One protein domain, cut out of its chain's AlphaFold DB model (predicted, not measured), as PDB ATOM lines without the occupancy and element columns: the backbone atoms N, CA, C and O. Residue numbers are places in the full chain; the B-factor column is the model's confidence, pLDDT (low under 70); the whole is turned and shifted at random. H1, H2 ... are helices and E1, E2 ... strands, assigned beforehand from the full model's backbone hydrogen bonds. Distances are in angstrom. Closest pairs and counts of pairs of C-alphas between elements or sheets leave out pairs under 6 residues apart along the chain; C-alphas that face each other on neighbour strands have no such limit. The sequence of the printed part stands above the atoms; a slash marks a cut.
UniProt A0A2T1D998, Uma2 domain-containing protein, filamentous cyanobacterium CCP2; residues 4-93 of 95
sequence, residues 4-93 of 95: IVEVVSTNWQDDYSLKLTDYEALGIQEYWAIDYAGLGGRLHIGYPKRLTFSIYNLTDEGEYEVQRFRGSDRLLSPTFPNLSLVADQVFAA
ATOM      1  N   ILE A   4     -32.116 -14.279  45.956       93.56
ATOM      2  CA  ILE A   4     -33.569 -14.395  46.151       93.56
ATOM      3  C   ILE A   4     -34.051 -15.654  45.428       93.56
ATOM      4  O   ILE A   4     -33.620 -15.930  44.312       93.56
ATOM      5  N   VAL A   5     -34.967 -16.400  46.044       92.88
ATOM      6  CA  VAL A   5     -35.616 -17.557  45.417       92.88
ATOM      7  C   VAL A   5     -37.120 -17.369  45.455       92.88
ATOM      8  O   VAL A   5     -37.687 -17.100  46.514       92.88
ATOM      9  N   GLU A   6     -37.756 -17.561  44.310       90.75
ATOM     10  CA  GLU A   6     -39.187 -17.414  44.137       90.75
ATOM     11  C   GLU A   6     -39.799 -18.628  43.440       90.75
ATOM     12  O   GLU A   6     -39.273 -19.154  42.457       90.75
ATOM     13  N   VAL A   7     -40.942 -19.074  43.960       89.81
ATOM     14  CA  VAL A   7     -41.747 -20.136  43.359       89.81
ATOM     15  C   VAL A   7     -42.905 -19.482  42.621       89.81
ATOM     16  O   VAL A   7     -43.775 -18.873  43.242       89.81
ATOM     17  N   VAL A   8     -42.904 -19.615  41.296       86.31
ATOM     18  CA  VAL A   8     -43.872 -18.946  40.425       86.31
ATOM     19  C   VAL A   8     -45.249 -19.564  40.628       86.31
ATOM     20  O   VAL A   8     -45.418 -20.788  40.624       86.31
ATOM     21  N   SER A   9     -46.246 -18.699  40.787       81.25
ATOM     22  CA  SER A   9     -47.641 -19.092  40.971       81.25
ATOM     23  C   SER A   9     -48.511 -18.623  39.799       81.25
ATOM     24  O   SER A   9     -48.025 -18.210  38.745       81.25
ATOM     25  N   THR A  10     -49.832 -18.676  39.955       72.12
ATOM     26  CA  THR A  10     -50.775 -18.180  38.944       72.12
ATOM     27  C   THR A  10     -50.623 -16.685  38.648       72.12
ATOM     28  O   THR A  10     -51.040 -16.265  37.572       72.12
ATOM     29  N   ASN A  11     -49.991 -15.904  39.536       72.81
ATOM     30  CA  ASN A  11     -49.720 -14.475  39.337       72.81
ATOM     31  C   ASN A  11     -48.377 -14.182  38.631       72.81
ATOM     32  O   ASN A  11     -47.756 -13.144  38.843       72.81
ATOM     33  N   TRP A  12     -47.935 -15.092  37.759       69.81
ATOM     34  CA  TRP A  12     -46.620 -15.057  37.106       69.81
ATOM     35  C   TRP A  12     -46.305 -13.767  36.327       69.81
ATOM     36  O   TRP A  12     -45.145 -13.516  36.006       69.81
ATOM     37  N   GLN A  13     -47.322 -12.983  35.952       66.75
ATOM     38  CA  GLN A  13     -47.144 -11.725  35.220       66.75
ATOM     39  C   GLN A  13     -46.364 -10.703  36.055       66.75
ATOM     40  O   GLN A  13     -45.444 -10.076  35.528       66.75
ATOM     41  N   ASP A  14     -46.667 -10.612  37.350       60.41
ATOM     42  CA  ASP A  14     -45.950  -9.733  38.276       60.41
ATOM     43  C   ASP A  14     -44.571 -10.315  38.632       60.41
ATOM     44  O   ASP A  14     -43.582  -9.583  38.696       60.41
ATOM     45  N   ASP A  15     -44.490 -11.643  38.784       61.59
ATOM     46  CA  ASP A  15     -43.279 -12.361  39.210       61.59
ATOM     47  C   ASP A  15     -42.123 -12.265  38.197       61.59
ATOM     48  O   ASP A  15     -40.952 -12.210  38.576       61.59
ATOM     49  N   TYR A  16     -42.437 -12.227  36.897       62.81
ATOM     50  CA  TYR A  16     -41.412 -12.177  35.853       62.81
ATOM     51  C   TYR A  16     -41.023 -10.767  35.416       62.81
ATOM     52  O   TYR A  16     -39.858 -10.553  35.104       62.81
ATOM     53  N   SER A  17     -41.959  -9.822  35.323       60.66
ATOM     54  CA  SER A  17     -41.666  -8.534  34.677       60.66
ATOM     55  C   SER A  17     -41.421  -7.392  35.653       60.66
ATOM     56  O   SER A  17     -40.597  -6.537  35.352       60.66
ATOM     57  N   LEU A  18     -42.083  -7.370  36.815       61.19
ATOM     58  CA  LEU A  18     -41.910  -6.269  37.767       61.19
ATOM     59  C   LEU A  18     -40.685  -6.487  38.670       61.19
ATOM     60  O   LEU A  18     -39.953  -5.551  38.964       61.19
ATOM     61  N   LYS A  19     -40.412  -7.741  39.050       73.56
ATOM     62  CA  LYS A  19     -39.354  -8.070  40.019       73.56
ATOM     63  C   LYS A  19     -37.937  -8.037  39.452       73.56
ATOM     64  O   LYS A  19     -37.011  -7.754  40.202       73.56
ATOM     65  N   LEU A  20     -37.749  -8.308  38.157       84.19
ATOM     66  CA  LEU A  20     -36.407  -8.325  37.561       84.19
ATOM     67  C   LEU A  20     -35.743  -6.949  37.646       84.19
ATOM     68  O   LEU A  20     -34.670  -6.840  38.228       84.19
ATOM     69  N   THR A  21     -36.424  -5.903  37.177       87.38
ATOM     70  CA  THR A  21     -35.895  -4.532  37.200       87.38
ATOM     71  C   THR A  21     -35.654  -4.025  38.621       87.38
ATOM     72  O   THR A  21     -34.631  -3.395  38.889       87.38
ATOM     73  N   ASP A  22     -36.552  -4.334  39.560       90.25
ATOM     74  CA  ASP A  22     -36.364  -3.960  40.964       90.25
ATOM     75  C   ASP A  22     -35.143  -4.664  41.579       90.25
ATOM     76  O   ASP A  22     -34.372  -4.051  42.317       90.25
ATOM     77  N   TYR A  23     -34.932  -5.948  41.279       92.19
ATOM     78  CA  TYR A  23     -33.810  -6.717  41.827       92.19
ATOM     79  C   TYR A  23     -32.463  -6.350  41.190       92.19
ATOM     80  O   TYR A  23     -31.458  -6.333  41.907       92.19
ATOM     81  N   GLU A  24     -32.445  -5.970  39.909       92.50
ATOM     82  CA  GLU A  24     -31.286  -5.346  39.252       92.50
ATOM     83  C   GLU A  24     -30.911  -4.042  39.963       92.50
ATOM     84  O   GLU A  24     -29.779  -3.883  40.424       92.50
ATOM     85  N   ALA A  25     -31.885  -3.146  40.160       92.25
ATOM     86  CA  ALA A  25     -31.673  -1.867  40.838       92.25
ATOM     87  C   ALA A  25     -31.210  -2.029  42.299       92.25
ATOM     88  O   ALA A  25     -30.460  -1.198  42.817       92.25
ATOM     89  N   LEU A  26     -31.634  -3.105  42.970       93.00
ATOM     90  CA  LEU A  26     -31.197  -3.461  44.324       93.00
ATOM     91  C   LEU A  26     -29.843  -4.195  44.369       93.00
ATOM     92  O   LEU A  26     -29.345  -4.470  45.468       93.00
ATOM     93  N   GLY A  27     -29.242  -4.519  43.221       93.94
ATOM     94  CA  GLY A  27     -27.951  -5.201  43.142       93.94
ATOM     95  C   GLY A  27     -27.987  -6.625  43.702       93.94
ATOM     96  O   GLY A  27     -27.090  -7.039  44.446       93.94
ATOM     97  N   ILE A  28     -29.069  -7.366  43.450       94.81
ATOM     98  CA  ILE A  28     -29.181  -8.760  43.885       94.81
ATOM     99  C   ILE A  28     -28.381  -9.642  42.924       94.81
ATOM    100  O   ILE A  28     -28.753  -9.794  41.770       94.81
ATOM    101  N   GLN A  29     -27.298 -10.257  43.406       95.69
ATOM    102  CA  GLN A  29     -26.373 -10.982  42.524       95.69
ATOM    103  C   GLN A  29     -27.008 -12.179  41.809       95.69
ATOM    104  O   GLN A  29     -26.666 -12.454  40.663       95.69
ATOM    105  N   GLU A  30     -27.917 -12.890  42.472       96.00
ATOM    106  CA  GLU A  30     -28.550 -14.081  41.919       96.00
ATOM    107  C   GLU A  30     -30.045 -14.108  42.263       96.00
ATOM    108  O   GLU A  30     -30.445 -13.839  43.401       96.00
ATOM    109  N   TYR A  31     -30.885 -14.439  41.288       94.75
ATOM    110  CA  TYR A  31     -32.331 -14.567  41.465       94.75
ATOM    111  C   TYR A  31     -32.829 -15.852  40.810       94.75
ATOM    112  O   TYR A  31     -32.526 -16.132  39.651       94.75
ATOM    113  N   TRP A  32     -33.574 -16.668  41.553       95.12
ATOM    114  CA  TRP A  32     -34.135 -17.922  41.055       95.12
ATOM    115  C   TRP A  32     -35.646 -17.811  40.916       95.12
ATOM    116  O   TRP A  32     -36.330 -17.551  41.901       95.12
ATOM    117  N   ALA A  33     -36.161 -18.098  39.722       92.81
ATOM    118  CA  ALA A  33     -37.592 -18.239  39.468       92.81
ATOM    119  C   ALA A  33     -37.911 -19.694  39.108       92.81
ATOM    120  O   ALA A  33     -37.428 -20.224  38.101       92.81
ATOM    121  N   ILE A  34     -38.723 -20.347  39.937       93.62
ATOM    122  CA  ILE A  34     -39.035 -21.775  39.838       93.62
ATOM    123  C   ILE A  34     -40.476 -21.934  39.360       93.62
ATOM    124  O   ILE A  34     -41.418 -21.867  40.151       93.62
ATOM    125  N   ASP A  35     -40.656 -22.176  38.062       92.12
ATOM    126  CA  ASP A  35     -41.960 -22.478  37.475       92.12
ATOM    127  C   ASP A  35     -42.157 -23.993  37.376       92.12
ATOM    128  O   ASP A  35     -41.852 -24.637  36.367       92.12
ATOM    129  N   TYR A  36     -42.663 -24.569  38.464       90.75
ATOM    130  CA  TYR A  36     -42.906 -26.006  38.599       90.75
ATOM    131  C   TYR A  36     -44.181 -26.488  37.888       90.75
ATOM    132  O   TYR A  36     -44.402 -27.694  37.786       90.75
ATOM    133  N   ALA A  37     -45.035 -25.575  37.417       90.12
ATOM    134  CA  ALA A  37     -46.314 -25.898  36.783       90.12
ATOM    135  C   ALA A  37     -46.366 -25.493  35.296       90.12
ATOM    136  O   ALA A  37     -47.337 -25.800  34.604       90.12
ATOM    137  N   GLY A  38     -45.316 -24.848  34.777       90.56
ATOM    138  CA  GLY A  38     -45.249 -24.358  33.402       90.56
ATOM    139  C   GLY A  38     -46.271 -23.253  33.120       90.56
ATOM    140  O   GLY A  38     -46.855 -23.222  32.032       90.56
ATOM    141  N   LEU A  39     -46.531 -22.379  34.094       89.50
ATOM    142  CA  LEU A  39     -47.562 -21.335  34.019       89.50
ATOM    143  C   LEU A  39     -47.082 -20.076  33.293       89.50
ATOM    144  O   LEU A  39     -47.867 -19.438  32.580       89.50
ATOM    145  N   GLY A  40     -45.795 -19.763  33.414       87.31
ATOM    146  CA  GLY A  40     -45.141 -18.559  32.931       87.31
ATOM    147  C   GLY A  40     -45.362 -18.263  31.448       87.31
ATOM    148  O   GLY A  40     -45.742 -19.110  30.628       87.31
ATOM    149  N   GLY A  41     -45.146 -17.003  31.076       87.12
ATOM    150  CA  GLY A  41     -45.236 -16.553  29.688       87.12
ATOM    151  C   GLY A  41     -44.243 -17.280  28.773       87.12
ATOM    152  O   GLY A  41     -43.156 -17.669  29.192       87.12
ATOM    153  N   ARG A  42     -44.584 -17.425  27.485       89.12
ATOM    154  CA  ARG A  42     -43.732 -18.120  26.492       89.12
ATOM    155  C   ARG A  42     -42.319 -17.533  26.382       89.12
ATOM    156  O   ARG A  42     -41.386 -18.274  26.108       89.12
ATOM    157  N   LEU A  43     -42.157 -16.229  26.616       85.44
ATOM    158  CA  LEU A  43     -40.848 -15.561  26.630       85.44
ATOM    159  C   LEU A  43     -39.962 -16.021  27.801       85.44
ATOM    160  O   LEU A  43     -38.738 -16.041  27.692       85.44
ATOM    161  N   HIS A  44     -40.573 -16.446  28.907       86.31
ATOM    162  CA  HIS A  44     -39.868 -16.860  30.116       86.31
ATOM    163  C   HIS A  44     -39.606 -18.365  30.144       86.31
ATOM    164  O   HIS A  44     -38.498 -18.776  30.475       86.31
ATOM    165  N   ILE A  45     -40.581 -19.184  29.734       90.81
ATOM    166  CA  ILE A  45     -40.498 -20.652  29.856       90.81
ATOM    167  C   ILE A  45     -40.497 -21.400  28.518       90.81
ATOM    168  O   ILE A  45     -40.448 -22.629  28.498       90.81
ATOM    169  N   GLY A  46     -40.493 -20.683  27.393       89.00
ATOM    170  CA  GLY A  46     -40.458 -21.250  26.045       89.00
ATOM    171  C   GLY A  46     -41.807 -21.766  25.529       89.00
ATOM    172  O   GLY A  46     -42.859 -21.627  26.163       89.00
ATOM    173  N   TYR A  47     -41.768 -22.360  24.333       87.75
ATOM    174  CA  TYR A  47     -42.896 -23.047  23.706       87.75
ATOM    175  C   TYR A  47     -42.445 -24.390  23.087       87.75
ATOM    176  O   TYR A  47     -41.438 -24.394  22.379       87.75
ATOM    177  N   PRO A  48     -43.157 -25.518  23.308       91.44
ATOM    178  CA  PRO A  48     -44.308 -25.659  24.206       91.44
ATOM    179  C   PRO A  48     -43.934 -25.304  25.652       91.44
ATOM    180  O   PRO A  48     -42.767 -25.412  26.025       91.44
ATOM    181  N   LYS A  49     -44.909 -24.835  26.444       91.69
ATOM    182  CA  LYS A  49     -44.670 -24.473  27.849       91.69
ATOM    183  C   LYS A  49     -44.203 -25.708  28.619       91.69
ATOM    184  O   LYS A  49     -44.777 -26.786  28.464       91.69
ATOM    185  N   ARG A  50     -43.148 -25.551  29.415       92.44
ATOM    186  CA  ARG A  50     -42.537 -26.616  30.219       92.44
ATOM    187  C   ARG A  50     -42.176 -26.072  31.589       92.44
ATOM    188  O   ARG A  50     -41.871 -24.885  31.712       92.44
ATOM    189  N   LEU A  51     -42.140 -26.968  32.572       94.00
ATOM    190  CA  LEU A  51     -41.548 -26.688  33.873       94.00
ATOM    191  C   LEU A  51     -40.135 -26.158  33.644       94.00
ATOM    192  O   LEU A  51     -39.379 -26.733  32.852       94.00
ATOM    193  N   THR A  52     -39.821 -25.022  34.248       95.69
ATOM    194  CA  THR A  52     -38.576 -24.306  33.979       95.69
ATOM    195  C   THR A  52     -38.043 -23.726  35.276       95.69
ATOM    196  O   THR A  52     -38.754 -23.044  36.008       95.69
ATOM    197  N   PHE A  53     -36.772 -24.003  35.539       96.19
ATOM    198  CA  PHE A  53     -36.016 -23.377  36.607       96.19
ATOM    199  C   PHE A  53     -35.140 -22.313  35.954       96.19
ATOM    200  O   PHE A  53     -34.300 -22.648  35.119       96.19
ATOM    201  N   SER A  54     -35.343 -21.048  36.297       95.75
ATOM    202  CA  SER A  54     -34.552 -19.937  35.766       95.75
ATOM    203  C   SER A  54     -33.619 -19.404  36.845       95.75
ATOM    204  O   SER A  54     -34.083 -19.061  37.928       95.75
ATOM    205  N   ILE A  55     -32.325 -19.314  36.542       96.19
ATOM    206  CA  ILE A  55     -31.325 -18.627  37.367       96.19
ATOM    207  C   ILE A  55     -30.900 -17.372  36.619       96.19
ATOM    208  O   ILE A  55     -30.346 -17.463  35.524       96.19
ATOM    209  N   TYR A  56     -31.166 -16.225  37.222       95.50
ATOM    210  CA  TYR A  56     -30.726 -14.914  36.781       95.50
ATOM    211  C   TYR A  56     -29.459 -14.541  37.551       95.50
ATOM    212  O   TYR A  56     -29.438 -14.666  38.775       95.50
ATOM    213  N   ASN A  57     -28.416 -14.110  36.846       95.94
ATOM    214  CA  ASN A  57     -27.163 -13.634  37.432       95.94
ATOM    215  C   ASN A  57     -26.932 -12.194  37.002       95.94
ATOM    216  O   ASN A  57     -27.033 -11.896  35.812       95.94
ATOM    217  N   LEU A  58     -26.689 -11.315  37.972       96.31
ATOM    218  CA  LEU A  58     -26.452  -9.903  37.702       96.31
ATOM    219  C   LEU A  58     -25.060  -9.751  37.092       96.31
ATOM    220  O   LEU A  58     -24.079 -10.210  37.686       96.31
ATOM    221  N   THR A  59     -24.981  -9.140  35.917       95.50
ATOM    222  CA  THR A  59     -23.708  -8.844  35.263       95.50
ATOM    223  C   THR A  59     -23.077  -7.577  35.836       95.50
ATOM    224  O   THR A  59     -23.706  -6.822  36.582       95.50
ATOM    225  N   ASP A  60     -21.820  -7.321  35.474       93.94
ATOM    226  CA  ASP A  60     -21.111  -6.106  35.888       93.94
ATOM    227  C   ASP A  60     -21.732  -4.836  35.270       93.94
ATOM    228  O   ASP A  60     -21.583  -3.739  35.811       93.94
ATOM    229  N   GLU A  61     -22.473  -4.979  34.167       95.19
ATOM    230  CA  GLU A  61     -23.264  -3.918  33.535       95.19
ATOM    231  C   GLU A  61     -24.568  -3.606  34.292       95.19
ATOM    232  O   GLU A  61     -25.228  -2.615  33.982       95.19
ATOM    233  N   GLY A  62     -24.919  -4.404  35.308       93.69
ATOM    234  CA  GLY A  62     -26.109  -4.209  36.136       93.69
ATOM    235  C   GLY A  62     -27.396  -4.785  35.544       93.69
ATOM    236  O   GLY A  62     -28.476  -4.418  35.999       93.69
ATOM    237  N   GLU A  63     -27.293  -5.681  34.560       94.56
ATOM    238  CA  GLU A  63     -28.428  -6.363  33.931       94.56
ATOM    239  C   GLU A  63     -28.403  -7.859  34.261       94.56
ATOM    240  O   GLU A  63     -27.347  -8.446  34.505       94.56
ATOM    241  N   TYR A  64     -29.562  -8.508  34.289       94.44
ATOM    242  CA  TYR A  64     -29.633  -9.946  34.498       94.44
ATOM    243  C   TYR A  64     -29.449 -10.749  33.213       94.44
ATOM    244  O   TYR A  64     -30.239 -10.663  32.272       94.44
ATOM    245  N   GLU A  65     -28.522 -11.702  33.258       95.00
ATOM    246  CA  GLU A  65     -28.489 -12.822  32.321       95.00
ATOM    247  C   GLU A  65     -29.186 -14.051  32.901       95.00
ATOM    248  O   GLU A  65     -28.981 -14.418  34.059       95.00
ATOM    249  N   VAL A  66     -29.988 -14.736  32.080       94.38
ATOM    250  CA  VAL A  66     -30.796 -15.883  32.516       94.38
ATOM    251  C   VAL A  66     -30.333 -17.206  31.917       94.38
ATOM    252  O   VAL A  66     -30.280 -17.387  30.699       94.38
ATOM    253  N   GLN A  67     -30.121 -18.188  32.788       96.12
ATOM    254  CA  GLN A  67     -29.965 -19.596  32.435       96.12
ATOM    255  C   GLN A  67     -31.238 -20.357  32.803       96.12
ATOM    256  O   GLN A  67     -31.783 -20.191  33.891       96.12
ATOM    257  N   ARG A  68     -31.732 -21.191  31.884       95.69
ATOM    258  CA  ARG A  68     -32.973 -21.957  32.060       95.69
ATOM    259  C   ARG A  68     -32.666 -23.445  32.038       95.69
ATOM    260  O   ARG A  68     -32.094 -23.926  31.064       95.69
ATOM    261  N   PHE A  69     -33.115 -24.156  33.063       97.00
ATOM    262  CA  PHE A  69     -32.857 -25.576  33.280       97.00
ATOM    263  C   PHE A  69     -34.169 -26.361  33.290       97.00
ATOM    264  O   PHE A  69     -35.188 -25.892  33.818       97.00
ATOM    265  N   ARG A  70     -34.155 -27.551  32.684       95.44
ATOM    266  CA  ARG A  70     -35.315 -28.446  32.568       95.44
ATOM    267  C   ARG A  70     -34.877 -29.906  32.643       95.44
ATOM    268  O   ARG A  70     -33.757 -30.244  32.281       95.44
ATOM    269  N   GLY A  71     -35.775 -30.807  33.029       94.75
ATOM    270  CA  GLY A  71     -35.465 -32.232  32.959       94.75
ATOM    271  C   GLY A  71     -34.274 -32.607  33.852       94.75
ATOM    272  O   GLY A  71     -34.172 -32.203  35.013       94.75
ATOM    273  N   SER A  72     -33.316 -33.317  33.261       96.62
ATOM    274  CA  SER A  72     -32.057 -33.719  33.890       96.62
ATOM    275  C   SER A  72     -30.958 -32.647  33.872       96.62
ATOM    276  O   SER A  72     -29.821 -32.960  34.226       96.62
ATOM    277  N   ASP A  73     -31.247 -31.417  33.440       97.38
ATOM    278  CA  ASP A  73     -30.255 -30.342  33.444       97.38
ATOM    279  C   ASP A  73     -29.773 -30.076  34.875       97.38
ATOM    280  O   ASP A  73     -30.575 -29.879  35.795       97.38
ATOM    281  N   ARG A  74     -28.449 -30.059  35.063       97.44
ATOM    282  CA  ARG A  74     -27.831 -29.708  36.342       97.44
ATOM    283  C   ARG A  74     -27.914 -28.200  36.550       97.44
ATOM    284  O   ARG A  74     -27.496 -27.441  35.680       97.44
ATOM    285  N   LEU A  75     -28.394 -27.786  37.718       97.44
ATOM    286  CA  LEU A  75     -28.456 -26.377  38.089       97.44
ATOM    287  C   LEU A  75     -27.040 -25.824  38.285       97.44
ATOM    288  O   LEU A  75     -26.242 -26.397  39.031       97.44
ATOM    289  N   LEU A  76     -26.745 -24.710  37.617       97.00
ATOM    290  CA  LEU A  76     -25.472 -24.003  37.723       97.00
ATOM    291  C   LEU A  76     -25.701 -22.673  38.438       97.00
ATOM    292  O   LEU A  76     -26.361 -21.784  37.911       97.00
ATOM    293  N   SER A  77     -25.155 -22.560  39.646       95.62
ATOM    294  CA  SER A  77     -25.266 -21.380  40.500       95.62
ATOM    295  C   SER A  77     -23.867 -20.885  40.866       95.62
ATOM    296  O   SER A  77     -23.119 -21.623  41.515       95.62
ATOM    297  N   PRO A  78     -23.491 -19.653  40.487       92.88
ATOM    298  CA  PRO A  78     -22.277 -19.012  40.986       92.88
ATOM    299  C   PRO A  78     -22.263 -18.864  42.513       92.88
ATOM    300  O   PRO A  78     -21.207 -19.002  43.134       92.88
ATOM    301  N   THR A  79     -23.427 -18.641  43.136       94.88
ATOM    302  CA  THR A  79     -23.565 -18.572  44.601       94.88
ATOM    303  C   THR A  79     -23.296 -19.923  45.271       94.88
ATOM    304  O   THR A  79     -22.717 -19.968  46.361       94.88
ATOM    305  N   PHE A  80     -23.659 -21.030  44.616       95.62
ATOM    306  CA  PHE A  80     -23.453 -22.397  45.098       95.62
ATOM    307  C   PHE A  80     -22.729 -23.268  44.052       95.62
ATOM    308  O   PHE A  80     -23.341 -24.148  43.443       95.62
ATOM    309  N   PRO A  81     -21.402 -23.120  43.876       93.69
ATOM    310  CA  PRO A  81     -20.662 -23.790  42.798       93.69
ATOM    311  C   PRO A  81     -20.644 -25.321  42.921       93.69
ATOM    312  O   PRO A  81     -20.494 -26.036  41.933       93.69
ATOM    313  N   ASN A  82     -20.834 -25.842  44.137       95.69
ATOM    314  CA  ASN A  82     -20.884 -27.278  44.411       95.69
ATOM    315  C   ASN A  82     -22.313 -27.843  44.406       95.69
ATOM    316  O   ASN A  82     -22.507 -29.006  44.769       95.69
ATOM    317  N   LEU A  83     -23.318 -27.049  44.014       95.25
ATOM    318  CA  LEU A  83     -24.698 -27.512  43.933       95.25
ATOM    319  C   LEU A  83     -24.792 -28.678  42.944       95.25
ATOM    320  O   LEU A  83     -24.365 -28.593  41.790       95.25
ATOM    321  N   SER A  84     -25.327 -29.797  43.422       95.56
ATOM    322  CA  SER A  84     -25.500 -31.021  42.643       95.56
ATOM    323  C   SER A  84     -26.970 -31.429  42.650       95.56
ATOM    324  O   SER A  84     -27.331 -32.475  43.184       95.56
ATOM    325  N   LEU A  85     -27.809 -30.563  42.081       96.00
ATOM    326  CA  LEU A  85     -29.239 -30.789  41.863       96.00
ATOM    327  C   LEU A  85     -29.545 -30.723  40.369       96.00
ATOM    328  O   LEU A  85     -28.963 -29.905  39.652       96.00
ATOM    329  N   VAL A  86     -30.477 -31.559  39.918       96.81
ATOM    330  CA  VAL A  86     -31.087 -31.433  38.586       96.81
ATOM    331  C   VAL A  86     -32.490 -30.844  38.690       96.81
ATOM    332  O   VAL A  86     -33.162 -31.019  39.709       96.81
ATOM    333  N   ALA A  87     -32.946 -30.161  37.641       95.75
ATOM    334  CA  ALA A  87     -34.227 -29.451  37.652       95.75
ATOM    335  C   ALA A  87     -35.417 -30.358  38.035       95.75
ATOM    336  O   ALA A  87     -36.221 -29.994  38.893       95.75
ATOM    337  N   ASP A  88     -35.486 -31.579  37.496       94.69
ATOM    338  CA  ASP A  88     -36.568 -32.525  37.799       94.69
ATOM    339  C   ASP A  88     -36.606 -32.975  39.262       94.69
ATOM    340  O   ASP A  88     -37.687 -33.255  39.775       94.69
ATOM    341  N   GLN A  89     -35.469 -33.015  39.965       94.75
ATOM    342  CA  GLN A  89     -35.464 -33.321  41.401       94.75
ATOM    343  C   GLN A  89     -36.171 -32.226  42.199       94.75
ATOM    344  O   GLN A  89     -36.912 -32.531  43.131       94.75
ATOM    345  N   VAL A  90     -35.991 -30.964  41.802       93.50
ATOM    346  CA  VAL A  90     -36.714 -29.833  42.396       93.50
ATOM    347  C   VAL A  90     -38.200 -29.937  42.062       93.50
ATOM    348  O   VAL A  90     -39.042 -29.863  42.953       93.50
ATOM    349  N   PHE A  91     -38.537 -30.187  40.794       92.50
ATOM    350  CA  PHE A  91     -39.932 -30.321  40.372       92.50
ATOM    351  C   PHE A  91     -40.630 -31.557  40.930       92.50
ATOM    352  O   PHE A  91     -41.854 -31.607  40.899       92.50
ATOM    353  N   ALA A  92     -39.914 -32.577  41.396       89.75
ATOM    354  CA  ALA A  92     -40.511 -33.757  42.016       89.75
ATOM    355  C   ALA A  92     -40.960 -33.501  43.464       89.75
ATOM    356  O   ALA A  92     -41.839 -34.205  43.952       89.75
ATOM    357  N   ALA A  93     -40.427 -32.474  44.132       83.62
ATOM    358  CA  ALA A  93     -40.735 -32.130  45.523       83.62
ATOM    359  C   ALA A  93     -42.067 -31.359  45.704       83.62
ATOM    360  O   ALA A  93     -42.202 -30.558  46.626       83.62
TER     361      ALA A  93
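AT A GLANCE: This is residues 4 to 93 of the 95 residues of the protein "Uma2 domain-containing protein" of filamentous cyanobacterium CCP2 (UniProt A0A2T1D998). A four-stranded sheet forms a slab, with H1 running along its strands over one face; the long loop of residues 70 to 86 and short H3 lie over the opposite face, H3 near one end of the strands. The 90 printed residues hold three named helices and four named strands, ordered E1 H1 E2 H2 E3 E4 H3, and the class is mixed. The mixed sheet runs E1 E2 E3 E4. The whole is compact, with a radius of gyration of the C-alphas of 12.6 A and spans of 33 by 32 by 20 A.

IN THESE COORDINATES: E1, residues 4 to 7, begins at C-alpha 4 (-33.569, -14.395, 46.151). E2 is residues 30 to 35, 16.4 A long; E3, 52 to 58, 19.2 A; E4, 64 to 69, 16.0 A. H1 is residues 12 to 25, 20.3 A long, and H2 is 42 to 45. H3, residues 87 to 92, ends at C-alpha 92 (-40.511, -33.757, 42.016).

HOW THE PARTS SIT: E1 and E2 are parallel, with N 6 and O 32 at 2.8 A. E2 and E3 are antiparallel, with N 33 and O 54 at 2.9 A. E3 and E4 form an antiparallel hairpin, with N 55 and O 67 at 2.8 A. H1 is on the sheet at a height of 9.4 A, along the strands, at 2 degrees to E2 on the local plane. H3 is on the opposite face, over none of the strands, but only just; the closest C-alphas to E3 are Phe 53 and Ala 87, 6.4 A. H2 only grazes the sheet, with residues 44 to 45. Every O i to N i+4 pair in H3 is within hydrogen-bond range, 5 of 10 in H1; H2 is too short for one.

THE WHOLE: The farthest C-alphas, Glu 61 and Ala 92, are 35.5 A apart. The printed part has no cut. The link E4 to H3 is long, 17 residues. Residues 12 to 18 have pLDDT under 70.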